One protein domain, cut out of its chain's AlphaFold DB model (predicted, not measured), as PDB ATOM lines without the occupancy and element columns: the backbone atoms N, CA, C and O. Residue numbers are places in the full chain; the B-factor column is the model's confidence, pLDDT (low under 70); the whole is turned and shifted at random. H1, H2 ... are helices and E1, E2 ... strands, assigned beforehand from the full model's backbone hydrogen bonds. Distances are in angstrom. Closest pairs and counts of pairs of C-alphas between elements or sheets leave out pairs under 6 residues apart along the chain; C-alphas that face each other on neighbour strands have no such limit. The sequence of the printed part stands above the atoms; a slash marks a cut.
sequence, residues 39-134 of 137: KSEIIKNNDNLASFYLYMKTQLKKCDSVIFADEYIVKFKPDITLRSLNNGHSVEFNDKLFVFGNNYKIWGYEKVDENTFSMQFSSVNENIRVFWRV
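What this domain is: This is residues 39 to 134 of the 137 residues of an uncharacterized protein of bacterium ADurb.Bin157 (UniProt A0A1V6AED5). Picture a sandwich, two sheets only partly face to face: a strongly twisted sheet of six strands, with a smaller sheet, E7 E8 E9, over one part of it and the helix H1 over another part, at E6 and E5. The printed part has 96 residues with one named helix and nine named strands, in the order E1 H1 E2 E3 E4 E5 E6 E7 E8 E9. The large sheet runs E1 E6 E5 E4 E3 E2 and is mixed, while E7 E8 E9 is antiparallel throughout; the class is mixed, helices and strands. The whole is compact and rounded, with a radius of gyration of the C-alphas of 12.4 A and spans of 32 by 26 by 20 A.

How they stand to each other: Start in the large sheet at its edge strand E1, residues 41 to 43, which is the parallel neighbour of E6, residues 96 to 100, at 29 degrees; look for N 43 and O 99, 2.7 A apart and within hydrogen-bond range. Next comes H1, residues 46 to 60, which is on one face of this sheet, an arrangement of two layers, helix and sheet, at a height over the sheet of 9.2 A. H1 lies over E6 and over E5, residues 90 to 93, and runs along the strands, at 22 degrees to E5 on the local plane. The closest C-alphas of H1 and E6 are those of Phe 52 and Phe 98, 7.3 A apart. In H1 every O i to N i+4 pair is within hydrogen-bond range. After the helix, E2, residues 65 to 69, is the other edge strand, and it begins a meander, each strand the antiparallel neighbour of the one before: E2, then E3, residues 73 to 77, then E4, residues 80 to 85, then E5 and E6. Check N 67 and O 75, 2.8 A, for the hairpin E2 and E3; N 74 and O 82, 2.8 A, for E3 and E4; N 83 and O 92, 2.8 A, for E4 and E5; and N 98 and O 91, 2.7 A, for E5 and E6. At the link from E6 to E7, residues 104 to 111, the chain changes sheets, and E7, E8, residues 116 to 123, and E9, residues 127 to 133, form a second meander. Here N 107 and O 120 are 2.8 A apart, and N 121 and O 128 are 2.7 A apart, both within hydrogen-bond range. The two sheets face each other as a sandwich, 8.9 A centre to centre where they face, with their strands at 27 degrees. The closest C-alphas of E2 and E7 are those of Ala 69 and Lys 111, 5.1 A apart. E1 and E7 are apart.

Where its parts are: Find C-alpha 41 at (-98.477, 52.257, 107.322), where E1 begins. H1 starts at C-alpha 46, at (-100.591, 61.786, 99.683), and covers 20.8 A to C-alpha 60. E4 measures 16.0 A from C-alpha 80 to C-alpha 85. E7 measures 21.3 A, E8 23.1 A and E9 20.0 A, and E9 ends at C-alpha 133, at (-118.405, 49.170, 96.531).

The domain as a whole: The two C-alphas farthest apart are those of Pro 78 and Asn 125, at 36.6 A. The printed part, residues 39 to 134, has no cut, and the links between its named elements are tight. Read the B-factor column for the model's confidence: the mean pLDDT of the printed part is 84.1, and residues 39 to 48, 101 to 102 and 124 to 125 are under 70.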
ATOM      1  N   LYS A  39     -97.577  45.300 109.632       52.59
ATOM      2  CA  LYS A  39     -97.014  46.236 108.650       52.59
ATOM      3  C   LYS A  39     -97.859  47.514 108.684       52.59
ATOM      4  O   LYS A  39     -98.724  47.714 107.839       52.59
ATOM      5  N   SER A  40     -97.671  48.308 109.736       49.31
ATOM      6  CA  SER A  40     -98.403  49.538 109.973       49.31
ATOM      7  C   SER A  40     -97.887  50.603 109.020       49.31
ATOM      8  O   SER A  40     -96.692  50.891 108.966       49.31
ATOM      9  N   GLU A  41     -98.788  51.150 108.216       62.34
ATOM     10  CA  GLU A  41     -98.477  52.257 107.322       62.34
ATOM     11  C   GLU A  41     -99.098  53.526 107.895       62.34
ATOM     12  O   GLU A  41    -100.300  53.586 108.165       62.34
ATOM     13  N   ILE A  42     -98.263  54.533 108.136       65.44
ATOM     14  CA  ILE A  42     -98.715  55.789 108.722       65.44
ATOM     15  C   ILE A  42     -99.166  56.717 107.593       65.44
ATOM     16  O   ILE A  42     -98.338  57.244 106.858       65.44
ATOM     17  N   ILE A  43    -100.463  56.980 107.475       59.97
ATOM     18  CA  ILE A  43    -101.042  57.910 106.506       59.97
ATOM     19  C   ILE A  43    -100.818  59.347 106.995       59.97
ATOM     20  O   ILE A  43    -101.594  59.892 107.782       59.97
ATOM     21  N   LYS A  44     -99.714  59.951 106.546       56.34
ATOM     22  CA  LYS A  44     -99.318  61.345 106.836       56.34
ATOM     23  C   LYS A  44     -99.194  62.222 105.587       56.34
ATOM     24  O   LYS A  44     -99.096  63.436 105.716       56.34
ATOM     25  N   ASN A  45     -99.169  61.620 104.402       53.88
ATOM     26  CA  ASN A  45     -98.949  62.281 103.119       53.88
ATOM     27  C   ASN A  45     -99.810  61.631 102.017       53.88
ATOM     28  O   ASN A  45    -100.477  60.616 102.247       53.88
ATOM     29  N   ASN A  46     -99.781  62.223 100.823       55.41
ATOM     30  CA  ASN A  46    -100.591  61.786  99.683       55.41
ATOM     31  C   ASN A  46    -100.235  60.374  99.202       55.41
ATOM     32  O   ASN A  46    -101.136  59.609  98.870       55.41
ATOM     33  N   ASP A  47     -98.953  60.004  99.229       55.28
ATOM     34  CA  ASP A  47     -98.505  58.677  98.797       55.28
ATOM     35  C   ASP A  47     -99.092  57.573  99.687       55.28
ATOM     36  O   ASP A  47     -99.619  56.582  99.186       55.28
ATOM     37  N   ASN A  48     -99.120  57.779 101.007       67.12
ATOM     38  CA  ASN A  48     -99.674  56.798 101.942       67.12
ATOM     39  C   ASN A  48    -101.215  56.762 101.892       67.12
ATOM     40  O   ASN A  48    -101.819  55.715 102.131       67.12
ATOM     41  N   LEU A  49    -101.870  57.876 101.535       70.94
ATOM     42  CA  LEU A  49    -103.314  57.904 101.271       70.94
ATOM     43  C   LEU A  49    -103.654  57.131  99.986       70.94
ATOM     44  O   LEU A  49    -104.617  56.364  99.961       70.94
ATOM     45  N   ALA A  50    -102.842  57.288  98.937       72.06
ATOM     46  CA  ALA A  50    -102.972  56.525  97.702       72.06
ATOM     47  C   ALA A  50    -102.745  55.024  97.947       72.06
ATOM     48  O   ALA A  50    -103.534  54.206  97.473       72.06
ATOM     49  N   SER A  51    -101.745  54.658  98.757       76.56
ATOM     50  CA  SER A  51    -101.516  53.277  99.206       76.56
ATOM     51  C   SER A  51    -102.711  52.706  99.967       76.56
ATOM     52  O   SER A  51    -103.120  51.573  99.707       76.56
ATOM     53  N   PHE A  52    -103.299  53.478 100.885       83.19
ATOM     54  CA  PHE A  52    -104.509  53.084 101.603       83.19
ATOM     55  C   PHE A  52    -105.681  52.863 100.648       83.19
ATOM     56  O   PHE A  52    -106.301  51.801 100.674       83.19
ATOM     57  N   TYR A  53    -105.946  53.821  99.758       82.94
ATOM     58  CA  TYR A  53    -107.014  53.721  98.767       82.94
ATOM     59  C   TYR A  53    -106.839  52.498  97.855       82.94
ATOM     60  O   TYR A  53    -107.782  51.735  97.638       82.94
ATOM     61  N   LEU A  54    -105.624  52.271  97.350       86.25
ATOM     62  CA  LEU A  54    -105.318  51.133  96.489       86.25
ATOM     63  C   LEU A  54    -105.466  49.803  97.238       86.25
ATOM     64  O   LEU A  54    -106.007  48.840  96.687       86.25
ATOM     65  N   TYR A  55    -105.024  49.749  98.498       89.00
ATOM     66  CA  TYR A  55    -105.190  48.571  99.343       89.00
ATOM     67  C   TYR A  55    -106.670  48.286  99.612       89.00
ATOM     68  O   TYR A  55    -107.108  47.157  99.395       89.00
ATOM     69  N   MET A  56    -107.452  49.307  99.980       90.31
ATOM     70  CA  MET A  56    -108.905  49.208 100.145       90.31
ATOM     71  C   MET A  56    -109.549  48.634  98.881       90.31
ATOM     72  O   MET A  56    -110.188  47.589  98.939       90.31
ATOM     73  N   LYS A  57    -109.299  49.245  97.715       89.94
ATOM     74  CA  LYS A  57    -109.842  48.783  96.430       89.94
ATOM     75  C   LYS A  57    -109.465  47.329  96.124       89.94
ATOM     76  O   LYS A  57    -110.272  46.585  95.577       89.94
ATOM     77  N   THR A  58    -108.251  46.912  96.479       90.50
ATOM     78  CA  THR A  58    -107.775  45.540  96.253       90.50
ATOM     79  C   THR A  58    -108.470  44.529  97.163       90.50
ATOM     80  O   THR A  58    -108.835  43.450  96.702       90.50
ATOM     81  N   GLN A  59    -108.665  44.849  98.443       91.06
ATOM     82  CA  GLN A  59    -109.325  43.941  99.388       91.06
ATOM     83  C   GLN A  59    -110.838  43.875  99.167       91.06
ATOM     84  O   GLN A  59    -111.415  42.795  99.241       91.06
ATOM     85  N   LEU A  60    -111.478  44.995  98.823       93.38
ATOM     86  CA  LEU A  60    -112.924  45.047  98.580       93.38
ATOM     87  C   LEU A  60    -113.365  44.210  97.373       93.38
ATOM     88  O   LEU A  60    -114.482  43.704  97.371       93.38
ATOM     89  N   LYS A  61    -112.483  43.985  96.390       92.00
ATOM     90  CA  LYS A  61    -112.742  43.039  95.290       92.00
ATOM     91  C   LYS A  61    -112.902  41.595  95.762       92.00
ATOM     92  O   LYS A  61    -113.626  40.835  95.144       92.00
ATOM     93  N   LYS A  62    -112.239  41.225  96.861       91.56
ATOM     94  CA  LYS A  62    -112.333  39.886  97.466       91.56
ATOM     95  C   LYS A  62    -113.576  39.718  98.339       91.56
ATOM     96  O   LYS A  62    -113.776  38.648  98.901       91.56
ATOM     97  N   CYS A  63    -114.335  40.793  98.529       93.62
ATOM     98  CA  CYS A  63    -115.552  40.799  99.318       93.62
ATOM     99  C   CYS A  63    -116.748  40.625  98.375       93.62
ATOM    100  O   CYS A  63    -116.870  41.381  97.418       93.62
ATOM    101  N   ASP A  64    -117.649  39.695  98.666       93.81
ATOM    102  CA  ASP A  64    -118.845  39.438  97.858       93.81
ATOM    103  C   ASP A  64    -119.964  40.443  98.161       93.81
ATOM    104  O   ASP A  64    -120.646  40.917  97.262       93.81
ATOM    105  N   SER A  65    -120.172  40.750  99.445       95.19
ATOM    106  CA  SER A  65    -121.239  41.639  99.931       95.19
ATOM    107  C   SER A  65    -120.897  42.215 101.306       95.19
ATOM    108  O   SER A  65    -120.075  41.667 102.050       95.19
ATOM    109  N   VAL A  66    -121.546  43.323 101.659       96.88
ATOM    110  CA  VAL A  66    -121.499  43.945 102.985       96.88
ATOM    111  C   VAL A  66    -122.548  43.275 103.871       96.88
ATOM    112  O   VAL A  66    -123.751  43.379 103.630       96.88
ATOM    113  N   ILE A  67    -122.122  42.612 104.944       96.38
ATOM    114  CA  ILE A  67    -123.039  41.999 105.914       96.38
ATOM    115  C   ILE A  67    -123.645  43.099 106.784       96.38
ATOM    116  O   ILE A  67    -124.866  43.267 106.810       96.38
ATOM    117  N   PHE A  68    -122.789  43.881 107.444       95.12
ATOM    118  CA  PHE A  68    -123.186  45.010 108.282       95.12
ATOM    119  C   PHE A  68    -122.059  46.040 108.403       95.12
ATOM    120  O   PHE A  68    -120.895  45.723 108.149       95.12
ATOM    121  N   ALA A  69    -122.420  47.254 108.816       96.12
ATOM    122  CA  ALA A  69    -121.501  48.341 109.127       96.12
ATOM    123  C   ALA A  69    -122.063  49.175 110.289       96.12
ATOM    124  O   ALA A  69    -123.259  49.468 110.290       96.12
ATOM    125  N   ASP A  70    -121.215  49.541 111.247       92.31
ATOM    126  CA  ASP A  70    -121.555  50.394 112.393       92.31
ATOM    127  C   ASP A  70    -120.481  51.478 112.630       92.31
ATOM    128  O   ASP A  70    -119.701  51.796 111.738       92.31
ATOM    129  N   GLU A  71    -120.425  52.089 113.814       89.94
ATOM    130  CA  GLU A  71    -119.425  53.120 114.130       89.94
ATOM    131  C   GLU A  71    -117.969  52.610 114.077       89.94
ATOM    132  O   GLU A  71    -117.051  53.371 113.779       89.94
ATOM    133  N   TYR A  72    -117.728  51.322 114.319       91.19
ATOM    134  CA  TYR A  72    -116.387  50.778 114.534       91.19
ATOM    135  C   TYR A  72    -115.985  49.695 113.544       91.19
ATOM    136  O   TYR A  72    -114.791  49.473 113.354       91.19
ATOM    137  N   ILE A  73    -116.926  49.002 112.915       94.31
ATOM    138  CA  ILE A  73    -116.634  47.809 112.128       94.31
ATOM    139  C   ILE A  73    -117.516  47.719 110.884       94.31
ATOM    140  O   ILE A  73    -118.689  48.083 110.879       94.31
ATOM    141  N   VAL A  74    -116.938  47.169 109.821       96.81
ATOM    142  CA  VAL A  74    -117.652  46.661 108.652       96.81
ATOM    143  C   VAL A  74    -117.283  45.198 108.478       96.81
ATOM    144  O   VAL A  74    -116.098  44.854 108.445       96.81
ATOM    145  N   LYS A  75    -118.294  44.336 108.363       96.38
ATOM    146  CA  LYS A  75    -118.102  42.918 108.040       96.38
ATOM    147  C   LYS A  75    -118.588  42.608 106.640       96.38
ATOM    148  O   LYS A  75    -119.669  43.037 106.235       96.38
ATOM    149  N   PHE A  76    -117.811  41.793 105.945       96.62
ATOM    150  CA  PHE A  76    -118.048  41.374 104.574       96.62
ATOM    151  C   PHE A  76    -118.137  39.848 104.472       96.62
ATOM    152  O   PHE A  76    -117.672  39.127 105.356       96.62
ATOM    153  N   LYS A  77    -118.698  39.345 103.371       94.50
ATOM    154  CA  LYS A  77    -118.514  37.945 102.941       94.50
ATOM    155  C   LYS A  77    -117.312  37.841 101.988       94.50
ATOM    156  O   LYS A  77    -117.184  38.755 101.182       94.50
ATOM    157  N   PRO A  78    -116.478  36.784 102.025       86.62
ATOM    158  CA  PRO A  78    -116.404  35.736 103.045       86.62
ATOM    159  C   PRO A  78    -115.528  36.167 104.240       86.62
ATOM    160  O   PRO A  78    -114.315  36.255 104.115       86.62
ATOM    161  N   ASP A  79    -116.156  36.439 105.388       90.94
ATOM    162  CA  ASP A  79    -115.547  36.774 106.695       90.94
ATOM    163  C   ASP A  79    -114.313  37.700 106.665       90.94
ATOM    164  O   ASP A  79    -113.317  37.498 107.358       90.94
ATOM    165  N   ILE A  80    -114.383  38.757 105.855       93.38
ATOM    166  CA  ILE A  80    -113.390  39.834 105.860       93.38
ATOM    167  C   ILE A  80    -113.922  40.953 106.753       93.38
ATOM    168  O   ILE A  80    -115.111  41.278 106.730       93.38
ATOM    169  N   THR A  81    -113.035  41.571 107.533       94.19
ATOM    170  CA  THR A  81    -113.409  42.636 108.464       94.19
ATOM    171  C   THR A  81    -112.540  43.877 108.288       94.19
ATOM    172  O   THR A  81    -111.315  43.792 108.189       94.19
ATOM    173  N   LEU A  82    -113.192  45.035 108.299       94.88
ATOM    174  CA  LEU A  82    -112.594  46.363 108.385       94.88
ATOM    175  C   LEU A  82    -112.970  46.975 109.736       94.88
ATOM    176  O   LEU A  82    -114.148  47.017 110.073       94.88
ATOM    177  N   ARG A  83    -111.995  47.443 110.513       92.81
ATOM    178  CA  ARG A  83    -112.201  47.973 111.866       92.81
ATOM    179  C   ARG A  83    -111.528  49.318 112.040       92.81
ATOM    180  O   ARG A  83    -110.349  49.460 111.732       92.81
ATOM    181  N   SER A  84    -112.251  50.273 112.602       90.31
ATOM    182  CA  SER A  84    -111.680  51.470 113.203       90.31
ATOM    183  C   SER A  84    -111.182  51.155 114.606       90.31
ATOM    184  O   SER A  84    -111.885  50.564 115.423       90.31
ATOM    185  N   LEU A  85    -109.955  51.569 114.886       84.31
ATOM    186  CA  LEU A  85    -109.270  51.402 116.160       84.31
ATOM    187  C   LEU A  85    -108.817  52.773 116.672       84.31
ATOM    188  O   LEU A  85    -108.865  53.769 115.947       84.31
ATOM    189  N   ASN A  86    -108.382  52.833 117.934       86.12
ATOM    190  CA  ASN A  86    -107.851  54.051 118.559       86.12
ATOM    191  C   ASN A  86    -108.771  55.266 118.362       86.12
ATOM    192  O   ASN A  86    -108.341  56.316 117.888       86.12
ATOM    193  N   ASN A  87    -110.062  55.097 118.663       84.69
ATOM    194  CA  ASN A  87    -111.096  56.113 118.453       84.69
ATOM    195  C   ASN A  87    -111.154  56.640 117.010       84.69
ATOM    196  O   ASN A  87    -111.439  57.816 116.815       84.69
ATOM    197  N   GLY A  88    -110.868  55.797 116.014       83.06
ATOM    198  CA  GLY A  88    -110.908  56.133 114.591       83.06
ATOM    199  C   GLY A  88    -109.607  56.709 114.022       83.06
ATOM    200  O   GLY A  88    -109.563  57.040 112.839       83.06
ATOM    201  N   HIS A  89    -108.536  56.816 114.813       84.94
ATOM    202  CA  HIS A  89    -107.218  57.247 114.325       84.94
ATOM    203  C   HIS A  89    -106.414  56.130 113.662       84.94
ATOM    204  O   HIS A  89    -105.330  56.366 113.128       84.94
ATOM    205  N   SER A  90    -106.935  54.912 113.638       86.94
ATOM    206  CA  SER A  90    -106.383  53.855 112.810       86.94
ATOM    207  C   SER A  90    -107.475  52.974 112.239       86.94
ATOM    208  O   SER A  90    -108.564  52.855 112.798       86.94
ATOM    209  N   VAL A  91    -107.168  52.356 111.106       90.12
ATOM    210  CA  VAL A  91    -107.997  51.344 110.477       90.12
ATOM    211  C   VAL A  91    -107.200  50.085 110.279       90.12
ATOM    212  O   VAL A  91    -106.147  50.092 109.654       90.12
ATOM    213  N   GLU A  92    -107.736  48.992 110.781       89.88
ATOM    214  CA  GLU A  92    -107.286  47.665 110.431       89.88
ATOM    215  C   GLU A  92    -108.214  47.108 109.360       89.88
ATOM    216  O   GLU A  92    -109.430  47.061 109.537       89.88
ATOM    217  N   PHE A  93    -107.647  46.684 108.240       91.94
ATOM    218  CA  PHE A  93    -108.386  45.948 107.234       91.94
ATOM    219  C   PHE A  93    -107.681  44.624 107.005       91.94
ATOM    220  O   PHE A  93    -106.559  44.596 106.493       91.94
ATOM    221  N   ASN A  94    -108.342  43.539 107.412       85.31
ATOM    222  CA  ASN A  94    -107.775  42.199 107.418       85.31
ATOM    223  C   ASN A  94    -106.449  42.135 108.206       85.31
ATOM    224  O   ASN A  94    -106.445  42.228 109.428       85.31
ATOM    225  N   ASP A  95    -105.320  42.001 107.513       80.19
ATOM    226  CA  ASP A  95    -103.983  41.811 108.071       80.19
ATOM    227  C   ASP A  95    -103.162  43.109 108.153       80.19
ATOM    228  O   ASP A  95    -102.041  43.108 108.672       80.19
ATOM    229  N   LYS A  96    -103.697  44.229 107.645       86.38
ATOM    230  CA  LYS A  96    -102.962  45.492 107.556       86.38
ATOM    231  C   LYS A  96    -103.583  46.585 108.412       86.38
ATOM    232  O   LYS A  96    -104.773  46.877 108.315       86.38
ATOM    233  N   LEU A  97    -102.728  47.234 109.199       85.94
ATOM    234  CA  LEU A  97    -103.067  48.412 109.987       85.94
ATOM    235  C   LEU A  97    -102.617  49.681 109.258       85.94
ATOM    236  O   LEU A  97    -101.472  49.804 108.825       85.94
ATOM    237  N   PHE A  98    -103.508  50.651 109.182       84.88
ATOM    238  CA  PHE A  98    -103.252  51.995 108.701       84.88
ATOM    239  C   PHE A  98    -103.471  52.966 109.846       84.88
ATOM    240  O   PHE A  98    -104.514  52.941 110.491       84.88
ATOM    241  N   VAL A  99    -102.489  53.814 110.119       83.19
ATOM    242  CA  VAL A  99    -102.577  54.810 111.191       83.19
ATOM    243  C   VAL A  99    -102.712  56.178 110.552       83.19
ATOM    244  O   VAL A  99    -101.831  56.592 109.803       83.19
ATOM    245  N   PHE A 100    -103.799  56.882 110.829       76.00
ATOM    246  CA  PHE A 100    -104.014  58.237 110.342       76.00
ATOM    247  C   PHE A 100    -103.200  59.234 111.174       76.00
ATOM    248  O   PHE A 100    -103.017  59.066 112.380       76.00
ATOM    249  N   GLY A 101    -102.684  60.283 110.530       69.75
ATOM    250  CA  GLY A 101    -102.119  61.425 111.250       69.75
ATOM    251  C   GLY A 101    -103.169  62.133 112.119       69.75
ATOM    252  O   GLY A 101    -104.368  61.985 111.899       69.75
ATOM    253  N   ASN A 102    -102.717  62.958 113.069       68.25
ATOM    254  CA  ASN A 102    -103.565  63.599 114.092       68.25
ATOM    255  C   ASN A 102    -104.760  64.409 113.553       68.25
ATOM    256  O   ASN A 102    -105.696  64.681 114.296       68.25
ATOM    257  N   ASN A 103    -104.730  64.795 112.278       71.31
ATOM    258  CA  ASN A 103    -105.750  65.640 111.665       71.31
ATOM    259  C   ASN A 103    -106.927  64.858 111.080       71.31
ATOM    260  O   ASN A 103    -107.881  65.488 110.635       71.31
ATOM    261  N   TYR A 104    -106.861  63.526 111.048       72.75
ATOM    262  CA  TYR A 104    -107.900  62.690 110.461       72.75
ATOM    263  C   TYR A 104    -108.328  61.604 111.439       72.75
ATOM    264  O   TYR A 104    -107.509  60.952 112.093       72.75
ATOM    265  N   LYS A 105    -109.636  61.399 111.503       83.56
ATOM    266  CA  LYS A 105    -110.278  60.339 112.265       83.56
ATOM    267  C   LYS A 105    -111.405  59.751 111.429       83.56
ATOM    268  O   LYS A 105    -112.133  60.486 110.771       83.56
ATOM    269  N   ILE A 106    -111.601  58.444 111.500       86.38
ATOM    270  CA  ILE A 106    -112.840  57.824 111.039       86.38
ATOM    271  C   ILE A 106    -113.888  57.940 112.137       86.38
ATOM    272  O   ILE A 106    -113.676  57.560 113.286       86.38
ATOM    273  N   TRP A 107    -115.005  58.545 111.765       85.94
ATOM    274  CA  TRP A 107    -116.145  58.778 112.635       85.94
ATOM    275  C   TRP A 107    -117.112  57.596 112.644       85.94
ATOM    276  O   TRP A 107    -117.788  57.369 113.637       85.94
ATOM    277  N   GLY A 108    -117.181  56.846 111.545       89.81
ATOM    278  CA  GLY A 108    -117.949  55.613 111.511       89.81
ATOM    279  C   GLY A 108    -118.237  55.105 110.114       89.81
ATOM    280  O   GLY A 108    -117.832  55.698 109.104       89.81
ATOM    281  N   TYR A 109    -118.971  54.002 110.075       94.81
ATOM    282  CA  TYR A 109    -119.397  53.340 108.860       94.81
ATOM    283  C   TYR A 109    -120.917  53.251 108.789       94.81
ATOM    284  O   TYR A 109    -121.625  53.306 109.790       94.81
ATOM    285  N   GLU A 110    -121.429  53.136 107.572       94.38
ATOM    286  CA  GLU A 110    -122.858  52.965 107.333       94.38
ATOM    287  C   GLU A 110    -123.047  52.019 106.155       94.38
ATOM    288  O   GLU A 110    -122.445  52.218 105.098       94.38
ATOM    289  N   LYS A 111    -123.877  50.988 106.322       95.31
ATOM    290  CA  LYS A 111    -124.239  50.094 105.224       95.31
ATOM    291  C   LYS A 111    -125.289  50.806 104.384       95.31
ATOM    292  O   LYS A 111    -126.315  51.219 104.912       95.31
ATOM    293  N   VAL A 112    -125.017  50.941 103.091       94.31
ATOM    294  CA  VAL A 112    -125.883  51.670 102.157       94.31
ATOM    295  C   VAL A 112    -126.785  50.694 101.412       94.31
ATOM    296  O   VAL A 112    -127.992  50.896 101.349       94.31
ATOM    297  N   ASP A 113    -126.208  49.610 100.895       93.00
ATOM    298  CA  ASP A 113    -126.935  48.522 100.240       93.00
ATOM    299  C   ASP A 113    -126.180  47.188 100.410       93.00
ATOM    300  O   ASP A 113    -125.291  47.071 101.257       93.00
ATOM    301  N   GLU A 114    -126.566  46.151  99.662       94.94
ATOM    302  CA  GLU A 114    -125.934  44.826  99.719       94.94
ATOM    303  C   GLU A 114    -124.434  44.865  99.401       94.94
ATOM    304  O   GLU A 114    -123.656  44.154 100.037       94.94
ATOM    305  N   ASN A 115    -124.018  45.736  98.481       94.81
ATOM    306  CA  ASN A 115    -122.660  45.786  97.945       94.81
ATOM    307  C   ASN A 115    -121.966  47.127  98.205       94.81
ATOM    308  O   ASN A 115    -120.861  47.344  97.714       94.81
ATOM    309  N   THR A 116    -122.579  48.024  98.973       93.50
ATOM    310  CA  THR A 116    -122.061  49.371  99.207       93.50
ATOM    311  C   THR A 116    -122.103  49.719 100.688       93.50
ATOM    312  O   THR A 116    -123.113  49.543 101.373       93.50
ATOM    313  N   PHE A 117    -121.010  50.295 101.181       95.12
ATOM    314  CA  PHE A 117    -120.965  50.957 102.482       95.12
ATOM    315  C   PHE A 117    -120.310  52.332 102.354       95.12
ATOM    316  O   PHE A 117    -119.618  52.624 101.378       95.12
ATOM    317  N   SER A 118    -120.524  53.189 103.344       90.12
ATOM    318  CA  SER A 118    -119.824  54.460 103.461       90.12
ATOM    319  C   SER A 118    -118.868  54.454 104.647       90.12
ATOM    320  O   SER A 118    -119.148  53.851 105.681       90.12
ATOM    321  N   MET A 119    -117.732  55.122 104.478       90.75
ATOM    322  CA  MET A 119    -116.750  55.420 105.513       90.75
ATOM    323  C   MET A 119    -116.721  56.934 105.708       90.75
ATOM    324  O   MET A 119    -116.534  57.691 104.752       90.75
ATOM    325  N   GLN A 120    -116.943  57.370 106.939       87.25
ATOM    326  CA  GLN A 120    -117.046  58.778 107.297       87.25
ATOM    327  C   GLN A 120    -115.751  59.210 107.969       87.25
ATOM    328  O   GLN A 120    -115.378  58.676 109.009       87.25
ATOM    329  N   PHE A 121    -115.072  60.175 107.372       82.25
ATOM    330  CA  PHE A 121    -113.878  60.811 107.896       82.25
ATOM    331  C   PHE A 121    -114.240  62.169 108.476       82.25
ATOM    332  O   PHE A 121    -115.032  62.914 107.904       82.25
ATOM    333  N   SER A 122    -113.614  62.497 109.592       77.19
ATOM    334  CA  SER A 122    -113.640  63.812 110.200       77.19
ATOM    335  C   SER A 122    -112.220  64.356 110.240       77.19
ATOM    336  O   SER A 122    -111.279  63.652 110.621       77.19
ATOM    337  N   SER A 123    -112.073  65.604 109.823       71.38
ATOM    338  CA  SER A 123    -110.898  66.428 110.059       71.38
ATOM    339  C   SER A 123    -111.309  67.681 110.829       71.38
ATOM    340  O   SER A 123    -112.493  67.946 111.032       71.38
ATOM    341  N   VAL A 124    -110.325  68.480 111.247       67.06
ATOM    342  CA  VAL A 124    -110.562  69.729 111.993       67.06
ATOM    343  C   VAL A 124    -111.524  70.678 111.258       67.06
ATOM    344  O   VAL A 124    -112.264  71.412 111.906       67.06
ATOM    345  N   ASN A 125    -111.551  70.639 109.920       64.81
ATOM    346  CA  ASN A 125    -112.271  71.617 109.100       64.81
ATOM    347  C   ASN A 125    -113.377  71.012 108.225       64.81
ATOM    348  O   ASN A 125    -114.171  71.757 107.653       64.81
ATOM    349  N   GLU A 126    -113.440  69.687 108.086       72.06
ATOM    350  CA  GLU A 126    -114.367  69.037 107.161       72.06
ATOM    351  C   GLU A 126    -114.738  67.623 107.600       72.06
ATOM    352  O   GLU A 126    -113.937  66.882 108.165       72.06
ATOM    353  N   ASN A 127    -115.969  67.231 107.275       74.25
ATOM    354  CA  ASN A 127    -116.412  65.848 107.357       74.25
ATOM    355  C   ASN A 127    -116.611  65.330 105.935       74.25
ATOM    356  O   ASN A 127    -117.421  65.867 105.177       74.25
ATOM    357  N   ILE A 128    -115.875  64.284 105.579       79.44
ATOM    358  CA  ILE A 128    -115.910  63.661 104.258       79.44
ATOM    359  C   ILE A 128    -116.573  62.296 104.391       79.44
ATOM    360  O   ILE A 128    -116.212  61.498 105.250       79.44
ATOM    361  N   ARG A 129    -117.517  61.986 103.506       84.06
ATOM    362  CA  ARG A 129    -118.093  60.644 103.388       84.06
ATOM    363  C   ARG A 129    -117.632  60.017 102.079       84.06
ATOM    364  O   ARG A 129    -117.896  60.562 101.010       84.06
ATOM    365  N   VAL A 130    -116.970  58.870 102.170       84.75
ATOM    366  CA  VAL A 130    -116.487  58.096 101.021       84.75
ATOM    367  C   VAL A 130    -117.343  56.846 100.881       84.75
ATOM    368  O   VAL A 130    -117.531  56.120 101.854       84.75
ATOM    369  N   PHE A 131    -117.855  56.590  99.681       87.25
ATOM    370  CA  PHE A 131    -118.623  55.385  99.375       87.25
ATOM    371  C   PHE A 131    -117.722  54.334  98.738       87.25
ATOM    372  O   PHE A 131    -116.925  54.637  97.850       87.25
ATOM    373  N   TRP A 132    -117.876  53.099  99.191       92.56
ATOM    374  CA  TRP A 132    -117.089  51.955  98.773       92.56
ATOM    375  C   TRP A 132    -118.015  50.856  98.285       92.56
ATOM    376  O   TRP A 132    -118.959  50.487  98.987       92.56
ATOM    377  N   ARG A 133    -117.712  50.319  97.105       91.94
ATOM    378  CA  ARG A 133    -118.405  49.170  96.531       91.94
ATOM    379  C   ARG A 133    -117.541  47.919  96.685       91.94
ATOM    380  O   ARG A 133    -116.327  47.989  96.484       91.94
ATOM    381  N   VAL A 134    -118.163  46.811  97.068       92.56
ATOM    382  CA  VAL A 134    -117.551  45.476  97.106       92.56
ATOM    383  C   VAL A 134    -117.922  44.671  95.865       92.56
ATOM    384  O   VAL A 134    -118.843  45.033  95.130       92.56
TER     385      VAL A 134